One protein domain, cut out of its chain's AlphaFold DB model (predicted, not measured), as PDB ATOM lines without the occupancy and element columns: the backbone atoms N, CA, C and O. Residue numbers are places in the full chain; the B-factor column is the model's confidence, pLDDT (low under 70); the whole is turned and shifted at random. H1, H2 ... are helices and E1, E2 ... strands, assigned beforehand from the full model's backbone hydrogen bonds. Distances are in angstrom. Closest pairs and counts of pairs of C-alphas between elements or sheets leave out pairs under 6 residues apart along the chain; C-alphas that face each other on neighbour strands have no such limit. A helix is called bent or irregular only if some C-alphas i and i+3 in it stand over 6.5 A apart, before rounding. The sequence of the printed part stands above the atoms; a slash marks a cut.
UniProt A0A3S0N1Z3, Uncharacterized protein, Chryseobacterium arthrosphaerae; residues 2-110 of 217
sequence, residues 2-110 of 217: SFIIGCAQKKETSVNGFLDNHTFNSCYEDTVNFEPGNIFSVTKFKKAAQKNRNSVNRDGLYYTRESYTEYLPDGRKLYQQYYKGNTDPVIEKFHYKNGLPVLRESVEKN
ATOM      1  N   SER A   2      87.470  95.797  64.330       64.00
ATOM      2  CA  SER A   2      87.011  96.181  65.667       64.00
ATOM      3  C   SER A   2      88.033  95.664  66.672       64.00
ATOM      4  O   SER A   2      88.697  94.666  66.389       64.00
ATOM      5  N   PHE A   3      88.188  96.333  67.809       66.69
ATOM      6  CA  PHE A   3      89.072  95.858  68.872       66.69
ATOM      7  C   PHE A   3      88.416  96.033  70.238       66.69
ATOM      8  O   PHE A   3      87.503  96.842  70.411       66.69
ATOM      9  N   ILE A   4      88.900  95.259  71.201       65.25
ATOM     10  CA  ILE A   4      88.444  95.278  72.585       65.25
ATOM     11  C   ILE A   4      89.613  95.736  73.453       65.25
ATOM     12  O   ILE A   4      90.748  95.305  73.249       65.25
ATOM     13  N   ILE A   5      89.335  96.628  74.397       61.62
ATOM     14  CA  ILE A   5      90.233  96.929  75.508       61.62
ATOM     15  C   ILE A   5      89.509  96.458  76.762       61.62
ATOM     16  O   ILE A   5      88.431  96.955  77.083       61.62
ATOM     17  N   GLY A   6      90.086  95.477  77.441       54.62
ATOM     18  CA  GLY A   6      89.623  95.010  78.738       54.62
ATOM     19  C   GLY A   6      90.809  94.898  79.681       54.62
ATOM     20  O   GLY A   6      91.915  94.567  79.252       54.62
ATOM     21  N   CYS A   7      90.582  95.161  80.962       55.38
ATOM     22  CA  CYS A   7      91.506  94.742  82.007       55.38
ATOM     23  C   CYS A   7      91.193  93.275  82.322       55.38
ATOM     24  O   CYS A   7      90.458  93.040  83.271       55.38
ATOM     25  N   ALA A   8      91.637  92.336  81.470       50.66
ATOM     26  CA  ALA A   8      91.461  90.891  81.662       50.66
ATOM     27  C   ALA A   8      92.425  90.039  80.822       50.66
ATOM     28  O   ALA A   8      92.795  90.419  79.711       50.66
ATOM     29  N   GLN A   9      92.795  88.859  81.337       44.06
ATOM     30  CA  GLN A   9      93.468  87.806  80.567       44.06
ATOM     31  C   GLN A   9      92.438  86.962  79.794       44.06
ATOM     32  O   GLN A   9      91.361  86.643  80.295       44.06
ATOM     33  N   LYS A  10      92.771  86.635  78.538       44.19
ATOM     34  CA  LYS A  10      91.938  85.880  77.590       44.19
ATOM     35  C   LYS A  10      91.803  84.422  78.045       44.19
ATOM     36  O   LYS A  10      92.824  83.761  78.220       44.19
ATOM     37  N   LYS A  11      90.577  83.899  78.127       46.38
ATOM     38  CA  LYS A  11      90.328  82.451  78.165       46.38
ATOM     39  C   LYS A  11      90.003  81.953  76.757       46.38
ATOM     40  O   LYS A  11      89.315  82.637  76.001       46.38
ATOM     41  N   GLU A  12      90.493  80.772  76.396       41.19
ATOM     42  CA  GLU A  12      90.015  80.038  75.221       41.19
ATOM     43  C   GLU A  12      89.156  78.837  75.629       41.19
ATOM     44  O   GLU A  12      89.321  78.257  76.703       41.19
ATOM     45  N   THR A  13      88.278  78.457  74.696       37.91
ATOM     46  CA  THR A  13      87.230  77.417  74.701       37.91
ATOM     47  C   THR A  13      85.893  77.765  75.369       37.91
ATOM     48  O   THR A  13      85.795  77.951  76.578       37.91
ATOM     49  N   SER A  14      84.852  77.804  74.523       39.56
ATOM     50  CA  SER A  14      83.458  78.093  74.859       39.56
ATOM     51  C   SER A  14      82.722  76.875  75.419       39.56
ATOM     52  O   SER A  14      82.989  75.729  75.050       39.56
ATOM     53  N   VAL A  15      81.738  77.148  76.271       34.44
ATOM     54  CA  VAL A  15      80.710  76.200  76.713       34.44
ATOM     55  C   VAL A  15      79.363  76.783  76.279       34.44
ATOM     56  O   VAL A  15      79.166  77.992  76.395       34.44
ATOM     57  N   ASN A  16      78.475  75.952  75.716       42.75
ATOM     58  CA  ASN A  16      77.134  76.359  75.269       42.75
ATOM     59  C   ASN A  16      76.414  77.170  76.366       42.75
ATOM     60  O   ASN A  16      76.476  76.817  77.537       42.75
ATOM     61  N   GLY A  17      75.704  78.249  76.044       38.56
ATOM     62  CA  GLY A  17      74.733  78.306  74.951       38.56
ATOM     63  C   GLY A  17      73.342  77.863  75.428       38.56
ATOM     64  O   GLY A  17      72.758  76.975  74.821       38.56
ATOM     65  N   PHE A  18      72.918  78.404  76.576       46.81
ATOM     66  CA  PHE A  18      71.633  79.083  76.785       46.81
ATOM     67  C   PHE A  18      70.337  78.306  76.476       46.81
ATOM     68  O   PHE A  18      69.932  78.165  75.328       46.81
ATOM     69  N   LEU A  19      69.643  77.872  77.535       48.31
ATOM     70  CA  LEU A  19      68.193  77.634  77.500       48.31
ATOM     71  C   LEU A  19      67.471  78.984  77.339       48.31
ATOM     72  O   LEU A  19      68.036  80.000  77.734       48.31
ATOM     73  N   ASP A  20      66.269  78.989  76.757       53.72
ATOM     74  CA  ASP A  20      65.497  80.158  76.288       53.72
ATOM     75  C   ASP A  20      65.060  81.153  77.397       53.72
ATOM     76  O   ASP A  20      63.887  81.447  77.565       53.72
ATOM     77  N   ASN A  21      66.003  81.707  78.163       60.28
ATOM     78  CA  ASN A  21      65.782  82.811  79.091       60.28
ATOM     79  C   ASN A  21      66.721  83.972  78.751       60.28
ATOM     80  O   ASN A  21      67.846  84.073  79.247       60.28
ATOM     81  N   HIS A  22      66.266  84.847  77.858       64.81
ATOM     82  CA  HIS A  22      67.078  85.934  77.319       64.81
ATOM     83  C   HIS A  22      67.655  86.850  78.413       64.81
ATOM     84  O   HIS A  22      68.828  87.223  78.343       64.81
ATOM     85  N   THR A  23      66.872  87.197  79.442       58.69
ATOM     86  CA  THR A  23      67.342  88.100  80.501       58.69
ATOM     87  C   THR A  23      68.419  87.448  81.356       58.69
ATOM     88  O   THR A  23      69.496  88.033  81.517       58.69
ATOM     89  N   PHE A  24      68.195  86.218  81.823       63.97
ATOM     90  CA  PHE A  24      69.202  85.463  82.559       63.97
ATOM     91  C   PHE A  24      70.474  85.310  81.720       63.97
ATOM     92  O   PHE A  24      71.554  85.684  82.166       63.97
ATOM     93  N   ASN A  25      70.358  84.886  80.462       64.88
ATOM     94  CA  ASN A  25      71.504  84.675  79.577       64.88
ATOM     95  C   ASN A  25      72.321  85.954  79.352       64.88
ATOM     96  O   ASN A  25      73.549  85.921  79.438       64.88
ATOM     97  N   SER A  26      71.650  87.091  79.144       67.44
ATOM     98  CA  SER A  26      72.315  88.380  78.910       67.44
ATOM     99  C   SER A  26      73.234  88.804  80.064       67.44
ATOM    100  O   SER A  26      74.265  89.436  79.820       67.44
ATOM    101  N   CYS A  27      72.915  88.389  81.298       64.44
ATOM    102  CA  CYS A  27      73.710  88.658  82.500       64.44
ATOM    103  C   CYS A  27      75.058  87.917  82.517       64.44
ATOM    104  O   CYS A  27      76.019  88.406  83.116       64.44
ATOM    105  N   TYR A  28      75.116  86.735  81.893       64.38
ATOM    106  CA  TYR A  28      76.252  85.806  81.956       64.38
ATOM    107  C   TYR A  28      76.969  85.628  80.608       64.38
ATOM    108  O   TYR A  28      77.976  84.927  80.553       64.38
ATOM    109  N   GLU A  29      76.487  86.260  79.534       67.06
ATOM    110  CA  GLU A  29      76.928  86.024  78.150       67.06
ATOM    111  C   GLU A  29      78.445  86.148  77.941       67.06
ATOM    112  O   GLU A  29      79.040  85.385  77.186       67.06
ATOM    113  N   ASP A  30      79.092  87.060  78.666       66.69
ATOM    114  CA  ASP A  30      80.522  87.327  78.522       66.69
ATOM    115  C   ASP A  30      81.411  86.434  79.399       66.69
ATOM    116  O   ASP A  30      82.621  86.376  79.180       66.69
ATOM    117  N   THR A  31      80.842  85.697  80.361       62.38
ATOM    118  CA  THR A  31      81.615  84.845  81.289       62.38
ATOM    119  C   THR A  31      82.353  83.706  80.585       62.38
ATOM    120  O   THR A  31      83.348  83.202  81.095       62.38
ATOM    121  N   VAL A  32      81.920  83.324  79.380       59.84
ATOM    122  CA  VAL A  32      82.611  82.324  78.548       59.84
ATOM    123  C   VAL A  32      83.912  82.850  77.936       59.84
ATOM    124  O   VAL A  32      84.763  82.059  77.536       59.84
ATOM    125  N   ASN A  33      84.074  84.173  77.854       61.97
ATOM    126  CA  ASN A  33      85.206  84.819  77.188       61.97
ATOM    127  C   ASN A  33      86.341  85.188  78.160       61.97
ATOM    128  O   ASN A  33      87.448  85.516  77.719       61.97
ATOM    129  N   PHE A  34      86.088  85.136  79.471       63.81
ATOM    130  CA  PHE A  34      86.991  85.651  80.500       63.81
ATOM    131  C   PHE A  34      87.086  84.697  81.694       63.81
ATOM    132  O   PHE A  34      86.133  83.996  82.027       63.81
ATOM    133  N   GLU A  35      88.238  84.661  82.362       60.59
ATOM    134  CA  GLU A  35      88.350  83.941  83.633       60.59
ATOM    135  C   GLU A  35      87.707  84.748  84.779       60.59
ATOM    136  O   GLU A  35      87.955  85.956  84.877       60.59
ATOM    137  N   PRO A  36      86.902  84.114  85.660       59.25
ATOM    138  CA  PRO A  36      86.360  84.767  86.854       59.25
ATOM    139  C   PRO A  36      87.472  85.377  87.723       59.25
ATOM    140  O   PRO A  36      88.531  84.774  87.884       59.25
ATOM    141  N   GLY A  37      87.236  86.559  88.301       56.31
ATOM    142  CA  GLY A  37      88.197  87.268  89.161       56.31
ATOM    143  C   GLY A  37      89.128  88.243  88.441       56.31
ATOM    144  O   GLY A  37      89.784  89.043  89.101       56.31
ATOM    145  N   ASN A  38      89.163  88.223  87.104       64.06
ATOM    146  CA  ASN A  38      90.165  88.946  86.321       64.06
ATOM    147  C   ASN A  38      89.589  90.022  85.395       64.06
ATOM    148  O   ASN A  38      90.333  90.519  84.559       64.06
ATOM    149  N   ILE A  39      88.305  90.388  85.507       66.62
ATOM    150  CA  ILE A  39      87.695  91.416  84.653       66.62
ATOM    151  C   ILE A  39      86.827  92.400  85.428       66.62
ATOM    152  O   ILE A  39      85.873  92.020  86.094       66.62
ATOM    153  N   PHE A  40      87.159  93.685  85.308       78.88
ATOM    154  CA  PHE A  40      86.395  94.778  85.925       78.88
ATOM    155  C   PHE A  40      85.525  95.508  84.899       78.88
ATOM    156  O   PHE A  40      84.393  95.887  85.185       78.88
ATOM    157  N   SER A  41      86.046  95.682  83.680       84.44
ATOM    158  CA  SER A  41      85.335  96.355  82.596       84.44
ATOM    159  C   SER A  41      85.884  95.986  81.219       84.44
ATOM    160  O   SER A  41      87.087  95.742  81.069       84.44
ATOM    161  N   VAL A  42      85.020  96.040  80.210       84.38
ATOM    162  CA  VAL A  42      85.334  95.825  78.794       84.38
ATOM    163  C   VAL A  42      84.805  96.995  77.981       84.38
ATOM    164  O   VAL A  42      83.630  97.330  78.060       84.38
ATOM    165  N   THR A  43      85.655  97.588  77.143       84.62
ATOM    166  CA  THR A  43      85.232  98.558  76.128       84.62
ATOM    167  C   THR A  43      85.471  97.986  74.740       84.62
ATOM    168  O   THR A  43      86.599  97.631  74.385       84.62
ATOM    169  N   LYS A  44      84.417  97.933  73.927       85.94
ATOM    170  CA  LYS A  44      84.495  97.519  72.528       85.94
ATOM    171  C   LYS A  44      84.465  98.739  71.622       85.94
ATOM    172  O   LYS A  44      83.651  99.645  71.799       85.94
ATOM    173  N   PHE A  45      85.340  98.744  70.627       83.94
ATOM    174  CA  PHE A  45      85.462  99.813  69.649       83.94
ATOM    175  C   PHE A  45      85.237  99.282  68.239       83.94
ATOM    176  O   PHE A  45      85.773  98.236  67.859       83.94
ATOM    177  N   LYS A  46      84.504 100.050  67.432       86.69
ATOM    178  CA  LYS A  46      84.332  99.807  65.996       86.69
ATOM    179  C   LYS A  46      85.033 100.899  65.197       86.69
ATOM    180  O   LYS A  46      85.117 102.044  65.640       86.69
ATOM    181  N   LYS A  47      85.553 100.549  64.018       85.12
ATOM    182  CA  LYS A  47      86.151 101.538  63.109       85.12
ATOM    183  C   LYS A  47      85.110 102.608  62.765       85.12
ATOM    184  O   LYS A  47      83.996 102.285  62.361       85.12
ATOM    185  N   ALA A  48      85.490 103.868  62.923       83.06
ATOM    186  CA  ALA A  48      84.652 105.008  62.602       83.06
ATOM    187  C   ALA A  48      84.806 105.377  61.123       83.06
ATOM    188  O   ALA A  48      85.910 105.348  60.579       83.06
ATOM    189  N   ALA A  49      83.700 105.754  60.478       80.94
ATOM    190  CA  ALA A  49      83.736 106.284  59.114       80.94
ATOM    191  C   ALA A  49      84.375 107.683  59.062       80.94
ATOM    192  O   ALA A  49      85.061 108.016  58.100       80.94
ATOM    193  N   GLN A  50      84.174 108.489  60.108       78.81
ATOM    194  CA  GLN A  50      84.726 109.834  60.261       78.81
ATOM    195  C   GLN A  50      85.114 110.085  61.723       78.81
ATOM    196  O   GLN A  50      84.543 109.488  62.637       78.81
ATOM    197  N   LYS A  51      86.075 110.990  61.944       79.44
ATOM    198  CA  LYS A  51      86.451 111.452  63.285       79.44
ATOM    199  C   LYS A  51      85.291 112.237  63.898       79.44
ATOM    200  O   LYS A  51      84.823 113.208  63.314       79.44
ATOM    201  N   ASN A  52      84.887 111.865  65.104       76.69
ATOM    202  CA  ASN A  52      83.973 112.645  65.934       76.69
ATOM    203  C   ASN A  52      84.608 112.971  67.297       76.69
ATOM    204  O   ASN A  52      85.714 112.520  67.605       76.69
ATOM    205  N   ARG A  53      83.904 113.756  68.125       73.25
ATOM    206  CA  ARG A  53      84.387 114.216  69.442       73.25
ATOM    207  C   ARG A  53      84.714 113.073  70.416       73.25
ATOM    208  O   ARG A  53      85.535 113.256  71.301       73.25
ATOM    209  N   ASN A  54      84.112 111.902  70.202       72.31
ATOM    210  CA  ASN A  54      84.250 110.709  71.041       72.31
ATOM    211  C   ASN A  54      85.092 109.610  70.363       72.31
ATOM    212  O   ASN A  54      85.064 108.457  70.792       72.31
ATOM    213  N   SER A  55      85.787 109.936  69.267       81.44
ATOM    214  CA  SER A  55      86.610 108.978  68.535       81.44
ATOM    215  C   SER A  55      87.986 108.856  69.172       81.44
ATOM    216  O   SER A  55      88.662 109.857  69.403       81.44
ATOM    217  N   VAL A  56      88.434 107.621  69.371       83.69
ATOM    218  CA  VAL A  56      89.804 107.300  69.772       83.69
ATOM    219  C   VAL A  56      90.630 107.062  68.511       83.69
ATOM    220  O   VAL A  56      90.161 106.416  67.572       83.69
ATOM    221  N   ASN A  57      91.849 107.601  68.464       82.69
ATOM    222  CA  ASN A  57      92.798 107.289  67.399       82.69
ATOM    223  C   ASN A  57      93.668 106.103  67.825       82.69
ATOM    224  O   ASN A  57      94.215 106.104  68.927       82.69
ATOM    225  N   ARG A  58      93.784 105.103  66.954       79.81
ATOM    226  CA  ARG A  58      94.695 103.972  67.124       79.81
ATOM    227  C   ARG A  58      95.287 103.632  65.763       79.81
ATOM    228  O   ARG A  58      94.537 103.447  64.808       79.81
ATOM    229  N   ASP A  59      96.613 103.600  65.680       83.81
ATOM    230  CA  ASP A  59      97.362 103.280  64.457       83.81
ATOM    231  C   ASP A  59      96.943 104.138  63.241       83.81
ATOM    232  O   ASP A  59      96.819 103.654  62.118       83.81
ATOM    233  N   GLY A  60      96.650 105.426  63.469       80.94
ATOM    234  CA  GLY A  60      96.230 106.365  62.421       80.94
ATOM    235  C   GLY A  60      94.768 106.225  61.975       80.94
ATOM    236  O   GLY A  60      94.294 107.035  61.177       80.94
ATOM    237  N   LEU A  61      94.024 105.257  62.513       85.69
ATOM    238  CA  LEU A  61      92.602 105.052  62.247       85.69
ATOM    239  C   LEU A  61      91.742 105.566  63.408       85.69
ATOM    240  O   LEU A  61      92.126 105.514  64.576       85.69
ATOM    241  N   TYR A  62      90.547 106.054  63.079       87.19
ATOM    242  CA  TYR A  62      89.572 106.507  64.067       87.19
ATOM    243  C   TYR A  62      88.609 105.384  64.434       87.19
ATOM    244  O   TYR A  62      88.112 104.664  63.564       87.19
ATOM    245  N   TYR A  63      88.310 105.275  65.721       85.69
ATOM    246  CA  TYR A  63      87.390 104.293  66.272       85.69
ATOM    247  C   TYR A  63      86.399 104.962  67.207       85.69
ATOM    248  O   TYR A  63      86.766 105.827  67.995       85.69
ATOM    249  N   THR A  64      85.146 104.535  67.152       86.69
ATOM    250  CA  THR A  64      84.109 104.957  68.092       86.69
ATOM    251  C   THR A  64      83.788 103.824  69.049       86.69
ATOM    252  O   THR A  64      83.853 102.644  68.694       86.69
ATOM    253  N   ARG A  65      83.453 104.190  70.288       85.00
ATOM    254  CA  ARG A  65      82.991 103.235  71.294       85.00
ATOM    255  C   ARG A  65      81.687 102.597  70.814       85.00
ATOM    256  O   ARG A  65      80.716 103.297  70.546       85.00
ATOM    257  N   GLU A  66      81.694 101.280  70.689       86.50
ATOM    258  CA  GLU A  66      80.536 100.465  70.325       86.50
ATOM    259  C   GLU A  66      79.774 100.028  71.575       86.50
ATOM    260  O   GLU A  66      78.549 100.140  71.623       86.50
ATOM    261  N   SER A  67      80.506  99.591  72.599       88.88
ATOM    262  CA  SER A  67      79.939  99.247  73.895       88.88
ATOM    263  C   SER A  67      80.948  99.423  75.025       88.88
ATOM    264  O   SER A  67      82.161  99.498  74.810       88.88
ATOM    265  N   TYR A  68      80.419  99.497  76.234       90.00
ATOM    266  CA  TYR A  68      81.147  99.468  77.486       90.00
ATOM    267  C   TYR A  68      80.364  98.613  78.478       90.00
ATOM    268  O   TYR A  68      79.162  98.813  78.623       90.00
ATOM    269  N   THR A  69      81.034  97.681  79.140       90.50
ATOM    270  CA  THR A  69      80.428  96.767  80.109       90.50
ATOM    271  C   THR A  69      81.274  96.759  81.372       90.50
ATOM    272  O   THR A  69      82.498  96.674  81.283       90.50
ATOM    273  N   GLU A  70      80.634  96.827  82.531       90.50
ATOM    274  CA  GLU A  70      81.255  96.634  83.844       90.50
ATOM    275  C   GLU A  70      80.806  95.303  84.424       90.50
ATOM    276  O   GLU A  70      79.675  94.869  84.184       90.50
ATOM    277  N   TYR A  71      81.674  94.672  85.210       85.38
ATOM    278  CA  TYR A  71      81.435  93.345  85.763       85.38
ATOM    279  C   TYR A  71      81.641  93.321  87.278       85.38
ATOM    280  O   TYR A  71      82.441  94.072  87.839       85.38
ATOM    281  N   LEU A  72      80.919  92.421  87.939       84.31
ATOM    282  CA  LEU A  72      81.213  91.972  89.293       84.31
ATOM    283  C   LEU A  72      82.506  91.134  89.304       84.31
ATOM    284  O   LEU A  72      82.890  90.594  88.265       84.31
ATOM    285  N   PRO A  73      83.157  90.947  90.472       79.00
ATOM    286  CA  PRO A  73      84.384  90.151  90.571       79.00
ATOM    287  C   PRO A  73      84.258  88.720  90.029       79.00
ATOM    288  O   PRO A  73      85.236  88.143  89.570       79.00
ATOM    289  N   ASP A  74      83.058  88.140  90.049       75.31
ATOM    290  CA  ASP A  74      82.780  86.803  89.517       75.31
ATOM    291  C   ASP A  74      82.444  86.775  88.012       75.31
ATOM    292  O   ASP A  74      82.125  85.718  87.473       75.31
ATOM    293  N   GLY A  75      82.547  87.915  87.320       75.75
ATOM    294  CA  GLY A  75      82.367  88.040  85.872       75.75
ATOM    295  C   GLY A  75      80.929  88.297  85.412       75.75
ATOM    296  O   GLY A  75      80.700  88.447  84.212       75.75
ATOM    297  N   ARG A  76      79.953  88.376  86.323       83.56
ATOM    298  CA  ARG A  76      78.574  88.774  85.981       83.56
ATOM    299  C   ARG A  76      78.517  90.251  85.603       83.56
ATOM    300  O   ARG A  76      79.200  91.061  86.225       83.56
ATOM    301  N   LYS A  77      77.698  90.628  84.617       87.81
ATOM    302  CA  LYS A  77      77.546  92.042  84.225       87.81
ATOM    303  C   LYS A  77      76.930  92.851  85.363       87.81
ATOM    304  O   LYS A  77      75.951  92.437  85.950       87.81
ATOM    305  N   LEU A  78      77.461  94.029  85.645       91.44
ATOM    306  CA  LEU A  78      76.850  95.005  86.548       91.44
ATOM    307  C   LEU A  78      76.129  96.099  85.753       91.44
ATOM    308  O   LEU A  78      75.026  96.526  86.095       91.44
ATOM    309  N   TYR A  79      76.765  96.535  84.669       94.06
ATOM    310  CA  TYR A  79      76.337  97.654  83.846       94.06
ATOM    311  C   TYR A  79      76.738  97.405  82.399       94.06
ATOM    312  O   TYR A  79      77.824  96.887  82.137       94.06
ATOM    313  N   GLN A  80      75.903  97.824  81.457       93.50
ATOM    314  CA  GLN A  80      76.260  97.837  80.048       93.50
ATOM    315  C   GLN A  80      75.729  99.101  79.377       93.50
ATOM    316  O   GLN A  80      74.585  99.496  79.558       93.50
ATOM    317  N   GLN A  81      76.554  99.729  78.550       93.69
ATOM    318  CA  GLN A  81      76.155 100.795  77.647       93.69
ATOM    319  C   GLN A  81      76.535 100.400  76.226       93.69
ATOM    320  O   GLN A  81      77.694 100.092  75.958       93.69
ATOM    321  N   TYR A  82      75.590 100.445  75.294       91.12
ATOM    322  CA  TYR A  82      75.849 100.130  73.888       91.12
ATOM    323  C   TYR A  82      74.987 100.971  72.953       91.12
ATOM    324  O   TYR A  82      74.017 101.599  73.366       91.12
ATOM    325  N   TYR A  83      75.361 101.006  71.677       85.50
ATOM    326  CA  TYR A  83      74.662 101.791  70.661       85.50
ATOM    327  C   TYR A  83      74.011 100.870  69.629       85.50
ATOM    328  O   TYR A  83      74.702 100.117  68.937       85.50
ATOM    329  N   LYS A  84      72.686 100.967  69.465       76.81
ATOM    330  CA  LYS A  84      71.958 100.321  68.362       76.81
ATOM    331  C   LYS A  84      72.141 101.139  67.075       76.81
ATOM    332  O   LYS A  84      71.303 101.938  66.677       76.81
ATOM    333  N   GLY A  85      73.292 100.983  66.423       69.56
ATOM    334  CA  GLY A  85      73.642 101.753  65.222       69.56
ATOM    335  C   GLY A  85      74.321 103.091  65.542       69.56
ATOM    336  O   GLY A  85      75.399 103.090  66.141       69.56
ATOM    337  N   ASN A  86      73.734 104.206  65.086       62.00
ATOM    338  CA  ASN A  86      74.209 105.588  65.315       62.00
ATOM    339  C   ASN A  86      73.248 106.412  66.205       62.00
ATOM    340  O   ASN A  86      73.309 107.639  66.205       62.00
ATOM    341  N   THR A  87      72.327 105.755  66.908       67.81
ATOM    342  CA  THR A  87      71.312 106.392  67.759       67.81
ATOM    343  C   THR A  87      71.819 106.646  69.178       67.81
ATOM    344  O   THR A  87      72.975 106.369  69.498       67.81
ATOM    345  N   ASP A  88      70.931 107.150  70.035       82.12
ATOM    346  CA  ASP A  88      71.130 107.247  71.480       82.12
ATOM    347  C   ASP A  88      71.591 105.915  72.096       82.12
ATOM    348  O   ASP A  88      71.229 104.840  71.598       82.12
ATOM    349  N   PRO A  89      72.411 105.969  73.160       88.75
ATOM    350  CA  PRO A  89      72.859 104.771  73.844       88.75
ATOM    351  C   PRO A  89      71.691 104.076  74.543       88.75
ATOM    352  O   PRO A  89      70.841 104.727  75.150       88.75
ATOM    353  N   VAL A  90      71.726 102.750  74.524       92.69
ATOM    354  CA  VAL A  90      70.984 101.919  75.466       92.69
ATOM    355  C   VAL A  90      71.868 101.720  76.686       92.69
ATOM    356  O   VAL A  90      73.052 101.393  76.556       92.69
ATOM    357  N   ILE A  91      71.299 101.958  77.861       95.19
ATOM    358  CA  ILE A  91      71.948 101.720  79.148       95.19
ATOM    359  C   ILE A  91      71.212 100.576  79.826       95.19
ATOM    360  O   ILE A  91      69.999 100.644  79.948       95.19
ATOM    361  N   GLU A  92      71.935  99.568  80.291       96.06
ATOM    362  CA  GLU A  92      71.416  98.438  81.052       96.06
ATOM    363  C   GLU A  92      72.113  98.357  82.412       96.06
ATOM    364  O   GLU A  92      73.326  98.562  82.521       96.06
ATOM    365  N   LYS A  93      71.339  98.050  83.452       96.31
ATOM    366  CA  LYS A  93      71.828  97.771  84.804       96.31
ATOM    367  C   LYS A  93      71.299  96.429  85.265       96.31
ATOM    368  O   LYS A  93      70.139  96.099  85.024       96.31
ATOM    369  N   PHE A  94      72.151  95.686  85.954       94.25
ATOM    370  CA  PHE A  94      71.850  94.347  86.426       94.25
ATOM    371  C   PHE A  94      71.969  94.308  87.947       94.25
ATOM    372  O   PHE A  94      72.981  94.709  88.524       94.25
ATOM    373  N   HIS A  95      70.921  93.819  88.599       94.69
ATOM    374  CA  HIS A  95      70.832  93.745  90.049       94.69
ATOM    375  C   HIS A  95      70.769  92.292  90.484       94.69
ATOM    376  O   HIS A  95      70.086  91.475  89.864       94.69
ATOM    377  N   TYR A  96      71.452  91.984  91.584       90.19
ATOM    378  CA  TYR A  96      71.601  90.620  92.065       90.19
ATOM    379  C   TYR A  96      71.251  90.495  93.542       90.19
ATOM    380  O   TYR A  96      71.555  91.379  94.342       90.19
ATOM    381  N   LYS A  97      70.692  89.346  93.916       88.19
ATOM    382  CA  LYS A  97      70.487  88.933  95.306       88.19
ATOM    383  C   LYS A  97      70.944  87.489  95.458       88.19
ATOM    384  O   LYS A  97      70.564  86.641  94.662       88.19
ATOM    385  N   ASN A  98      71.783  87.213  96.455       84.38
ATOM    386  CA  ASN A  98      72.333  85.872  96.709       84.38
ATOM    387  C   ASN A  98      72.993  85.222  95.472       84.38
ATOM    388  O   ASN A  98      72.878  84.022  95.263       84.38
ATOM    389  N   GLY A  99      73.654  86.013  94.621       81.31
ATOM    390  CA  GLY A  99      74.299  85.496  93.406       81.31
ATOM    391  C   GLY A  99      73.383  85.354  92.177       81.31
ATOM    392  O   GLY A  99      73.886  85.099  91.084       81.31
ATOM    393  N   LEU A 100      72.076  85.586  92.316       83.00
ATOM    394  CA  LEU A 100      71.081  85.437  91.243       83.00
ATOM    395  C   LEU A 100      70.633  86.802  90.709       83.00
ATOM    396  O   LEU A 100      70.512  87.730  91.515       83.00
ATOM    397  N   PRO A 101      70.408  86.961  89.391       88.12
ATOM    398  CA  PRO A 101      69.868  88.197  88.830       88.12
ATOM    399  C   PRO A 101      68.419  88.363  89.281       88.12
ATOM    400  O   PRO A 101      67.647  87.430  89.170       88.12
ATOM    401  N   VAL A 102      68.040  89.527  89.796       93.94
ATOM    402  CA  VAL A 102      66.667  89.793  90.279       93.94
ATOM    403  C   VAL A 102      65.968  90.905  89.516       93.94
ATOM    404  O   VAL A 102      64.742  90.970  89.511       93.94
ATOM    405  N   LEU A 103      66.740  91.787  88.885       95.00
ATOM    406  CA  LEU A 103      66.219  92.884  88.089       95.00
ATOM    407  C   LEU A 103      67.228  93.247  87.006       95.00
ATOM    408  O   LEU A 103      68.418  93.427  87.288       95.00
ATOM    409  N   ARG A 104      66.728  93.422  85.786       95.12
ATOM    410  CA  ARG A 104      67.413  94.165  84.733       95.12
ATOM    411  C   ARG A 104      66.630  95.435  84.431       95.12
ATOM    412  O   ARG A 104      65.467  95.371  84.040       95.12
ATOM    413  N   GLU A 105      67.295  96.573  84.556       95.50
ATOM    414  CA  GLU A 105      66.780  97.866  84.110       95.50
ATOM    415  C   GLU A 105      67.408  98.201  82.762       95.50
ATOM    416  O   GLU A 105      68.609  97.989  82.576       95.50
ATOM    417  N   SER A 106      66.639  98.763  81.834       94.38
ATOM    418  CA  SER A 106      67.194  99.354  80.621       94.38
ATOM    419  C   SER A 106      66.591 100.720  80.323       94.38
ATOM    420  O   SER A 106      65.428 100.980  80.620       94.38
ATOM    421  N   VAL A 107      67.391 101.614  79.750       93.50
ATOM    422  CA  VAL A 107      66.961 102.949  79.337       93.50
ATOM    423  C   VAL A 107      67.368 103.184  77.894       93.50
ATOM    424  O   VAL A 107      68.548 103.101  77.553       93.50
ATOM    425  N   GLU A 108      66.390 103.522  77.059       91.44
ATOM    426  CA  GLU A 108      66.581 103.933  75.669       91.44
ATOM    427  C   GLU A 108      65.671 105.138  75.397       91.44
ATOM    428  O   GLU A 108      64.458 105.046  75.548       91.44
ATOM    429  N   LYS A 109      66.241 106.295  75.027       87.12
ATOM    430  CA  LYS A 109      65.476 107.525  74.712       87.12
ATOM    431  C   LYS A 109      64.438 107.924  75.779       87.12
ATOM    432  O   LYS A 109      63.309 108.271  75.451       87.12
ATOM    433  N   ASN A 110      64.834 107.889  77.054       84.50
ATOM    434  CA  ASN A 110      63.982 108.148  78.229       84.50
ATOM    435  C   ASN A 110      62.855 107.130  78.477       84.50
ATOM    436  O   ASN A 110      62.064 107.339  79.393       84.50
TER     437      ASN A 110
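What this domain is: This is residues 2 to 110 of the 217 residues of an uncharacterized protein of Chryseobacterium arthrosphaerae (UniProt A0A3S0N1Z3). One twisted sheet of seven strands makes a wall, with a short helix, H1, across one face and the other face bare. E4 bends, and its first residues form a hairpin with E3 at one end of the sheet, while residues 7 to 21 loop wide from E1 to H1. The 109 printed residues include E1 H1 E2 E3 E4 E5 E6 E7 in chain order; the sheet is branched and antiparallel, and the class is mostly strand. The whole is compact, with a radius of gyration of the C-alphas of 15.2 A, and spans 45 by 37 by 23 A.

How they stand to each other: E1, residues 2 to 6, is an edge strand antiparallel to E2, residues 41 to 47; N 5 and O 43, 2.9 A apart, are within hydrogen-bond range, as are the N and O pairs below. H1, residues 22 to 32, is on the sheet at a height over the sheet of 8.9 A, and runs across the strands, at 82 degrees on the local plane to E5, residues 77 to 83. The closest C-alphas of H1 and E5 are those of Cys 27 and Lys 77, 5.4 A apart. H1 is irregular, with C-alphas 27 and 30 8.0 A apart; 3 of 7 O i to N i+4 pairs and 4 of 8 O i to N i+3 pairs are within hydrogen-bond range. E4, residues 61 to 71, bends by 53 degrees at residue 66. E2 lies on one side of E4 (N 44 and O 67, 2.9 A); E3, residues 55 to 58 (N 56 and O 63, 2.8 A), and E5 (N 68 and O 81, 2.8 A) lie on the other side. E3, E4, E5, E6, residues 89 to 97, and E7, residues 100 to 108, form a meander, each strand the antiparallel neighbour of the one before, with N 82 and O 90 3.0 A apart and N 93 and O 105 2.9 A apart.

Where its parts are: E1 begins at C-alpha 2, (87.011, 96.181, 65.667), and E7 ends at C-alpha 108, (66.581, 103.933, 75.669). From first to last C-alpha, E4 measures 28.5 A, E6 26.8 A, E7 24.6 A, E2 20.2 A and H1 16.0 A.

The domain as a whole: The C-alphas of Gly 60 and Asn 98, the two farthest apart, are 46.5 A apart. The printed part has no cut, and the link from E1 to H1 is long, with 15 residues. pLDDT is under 70 in residues 2 to 39 and 85 to 87.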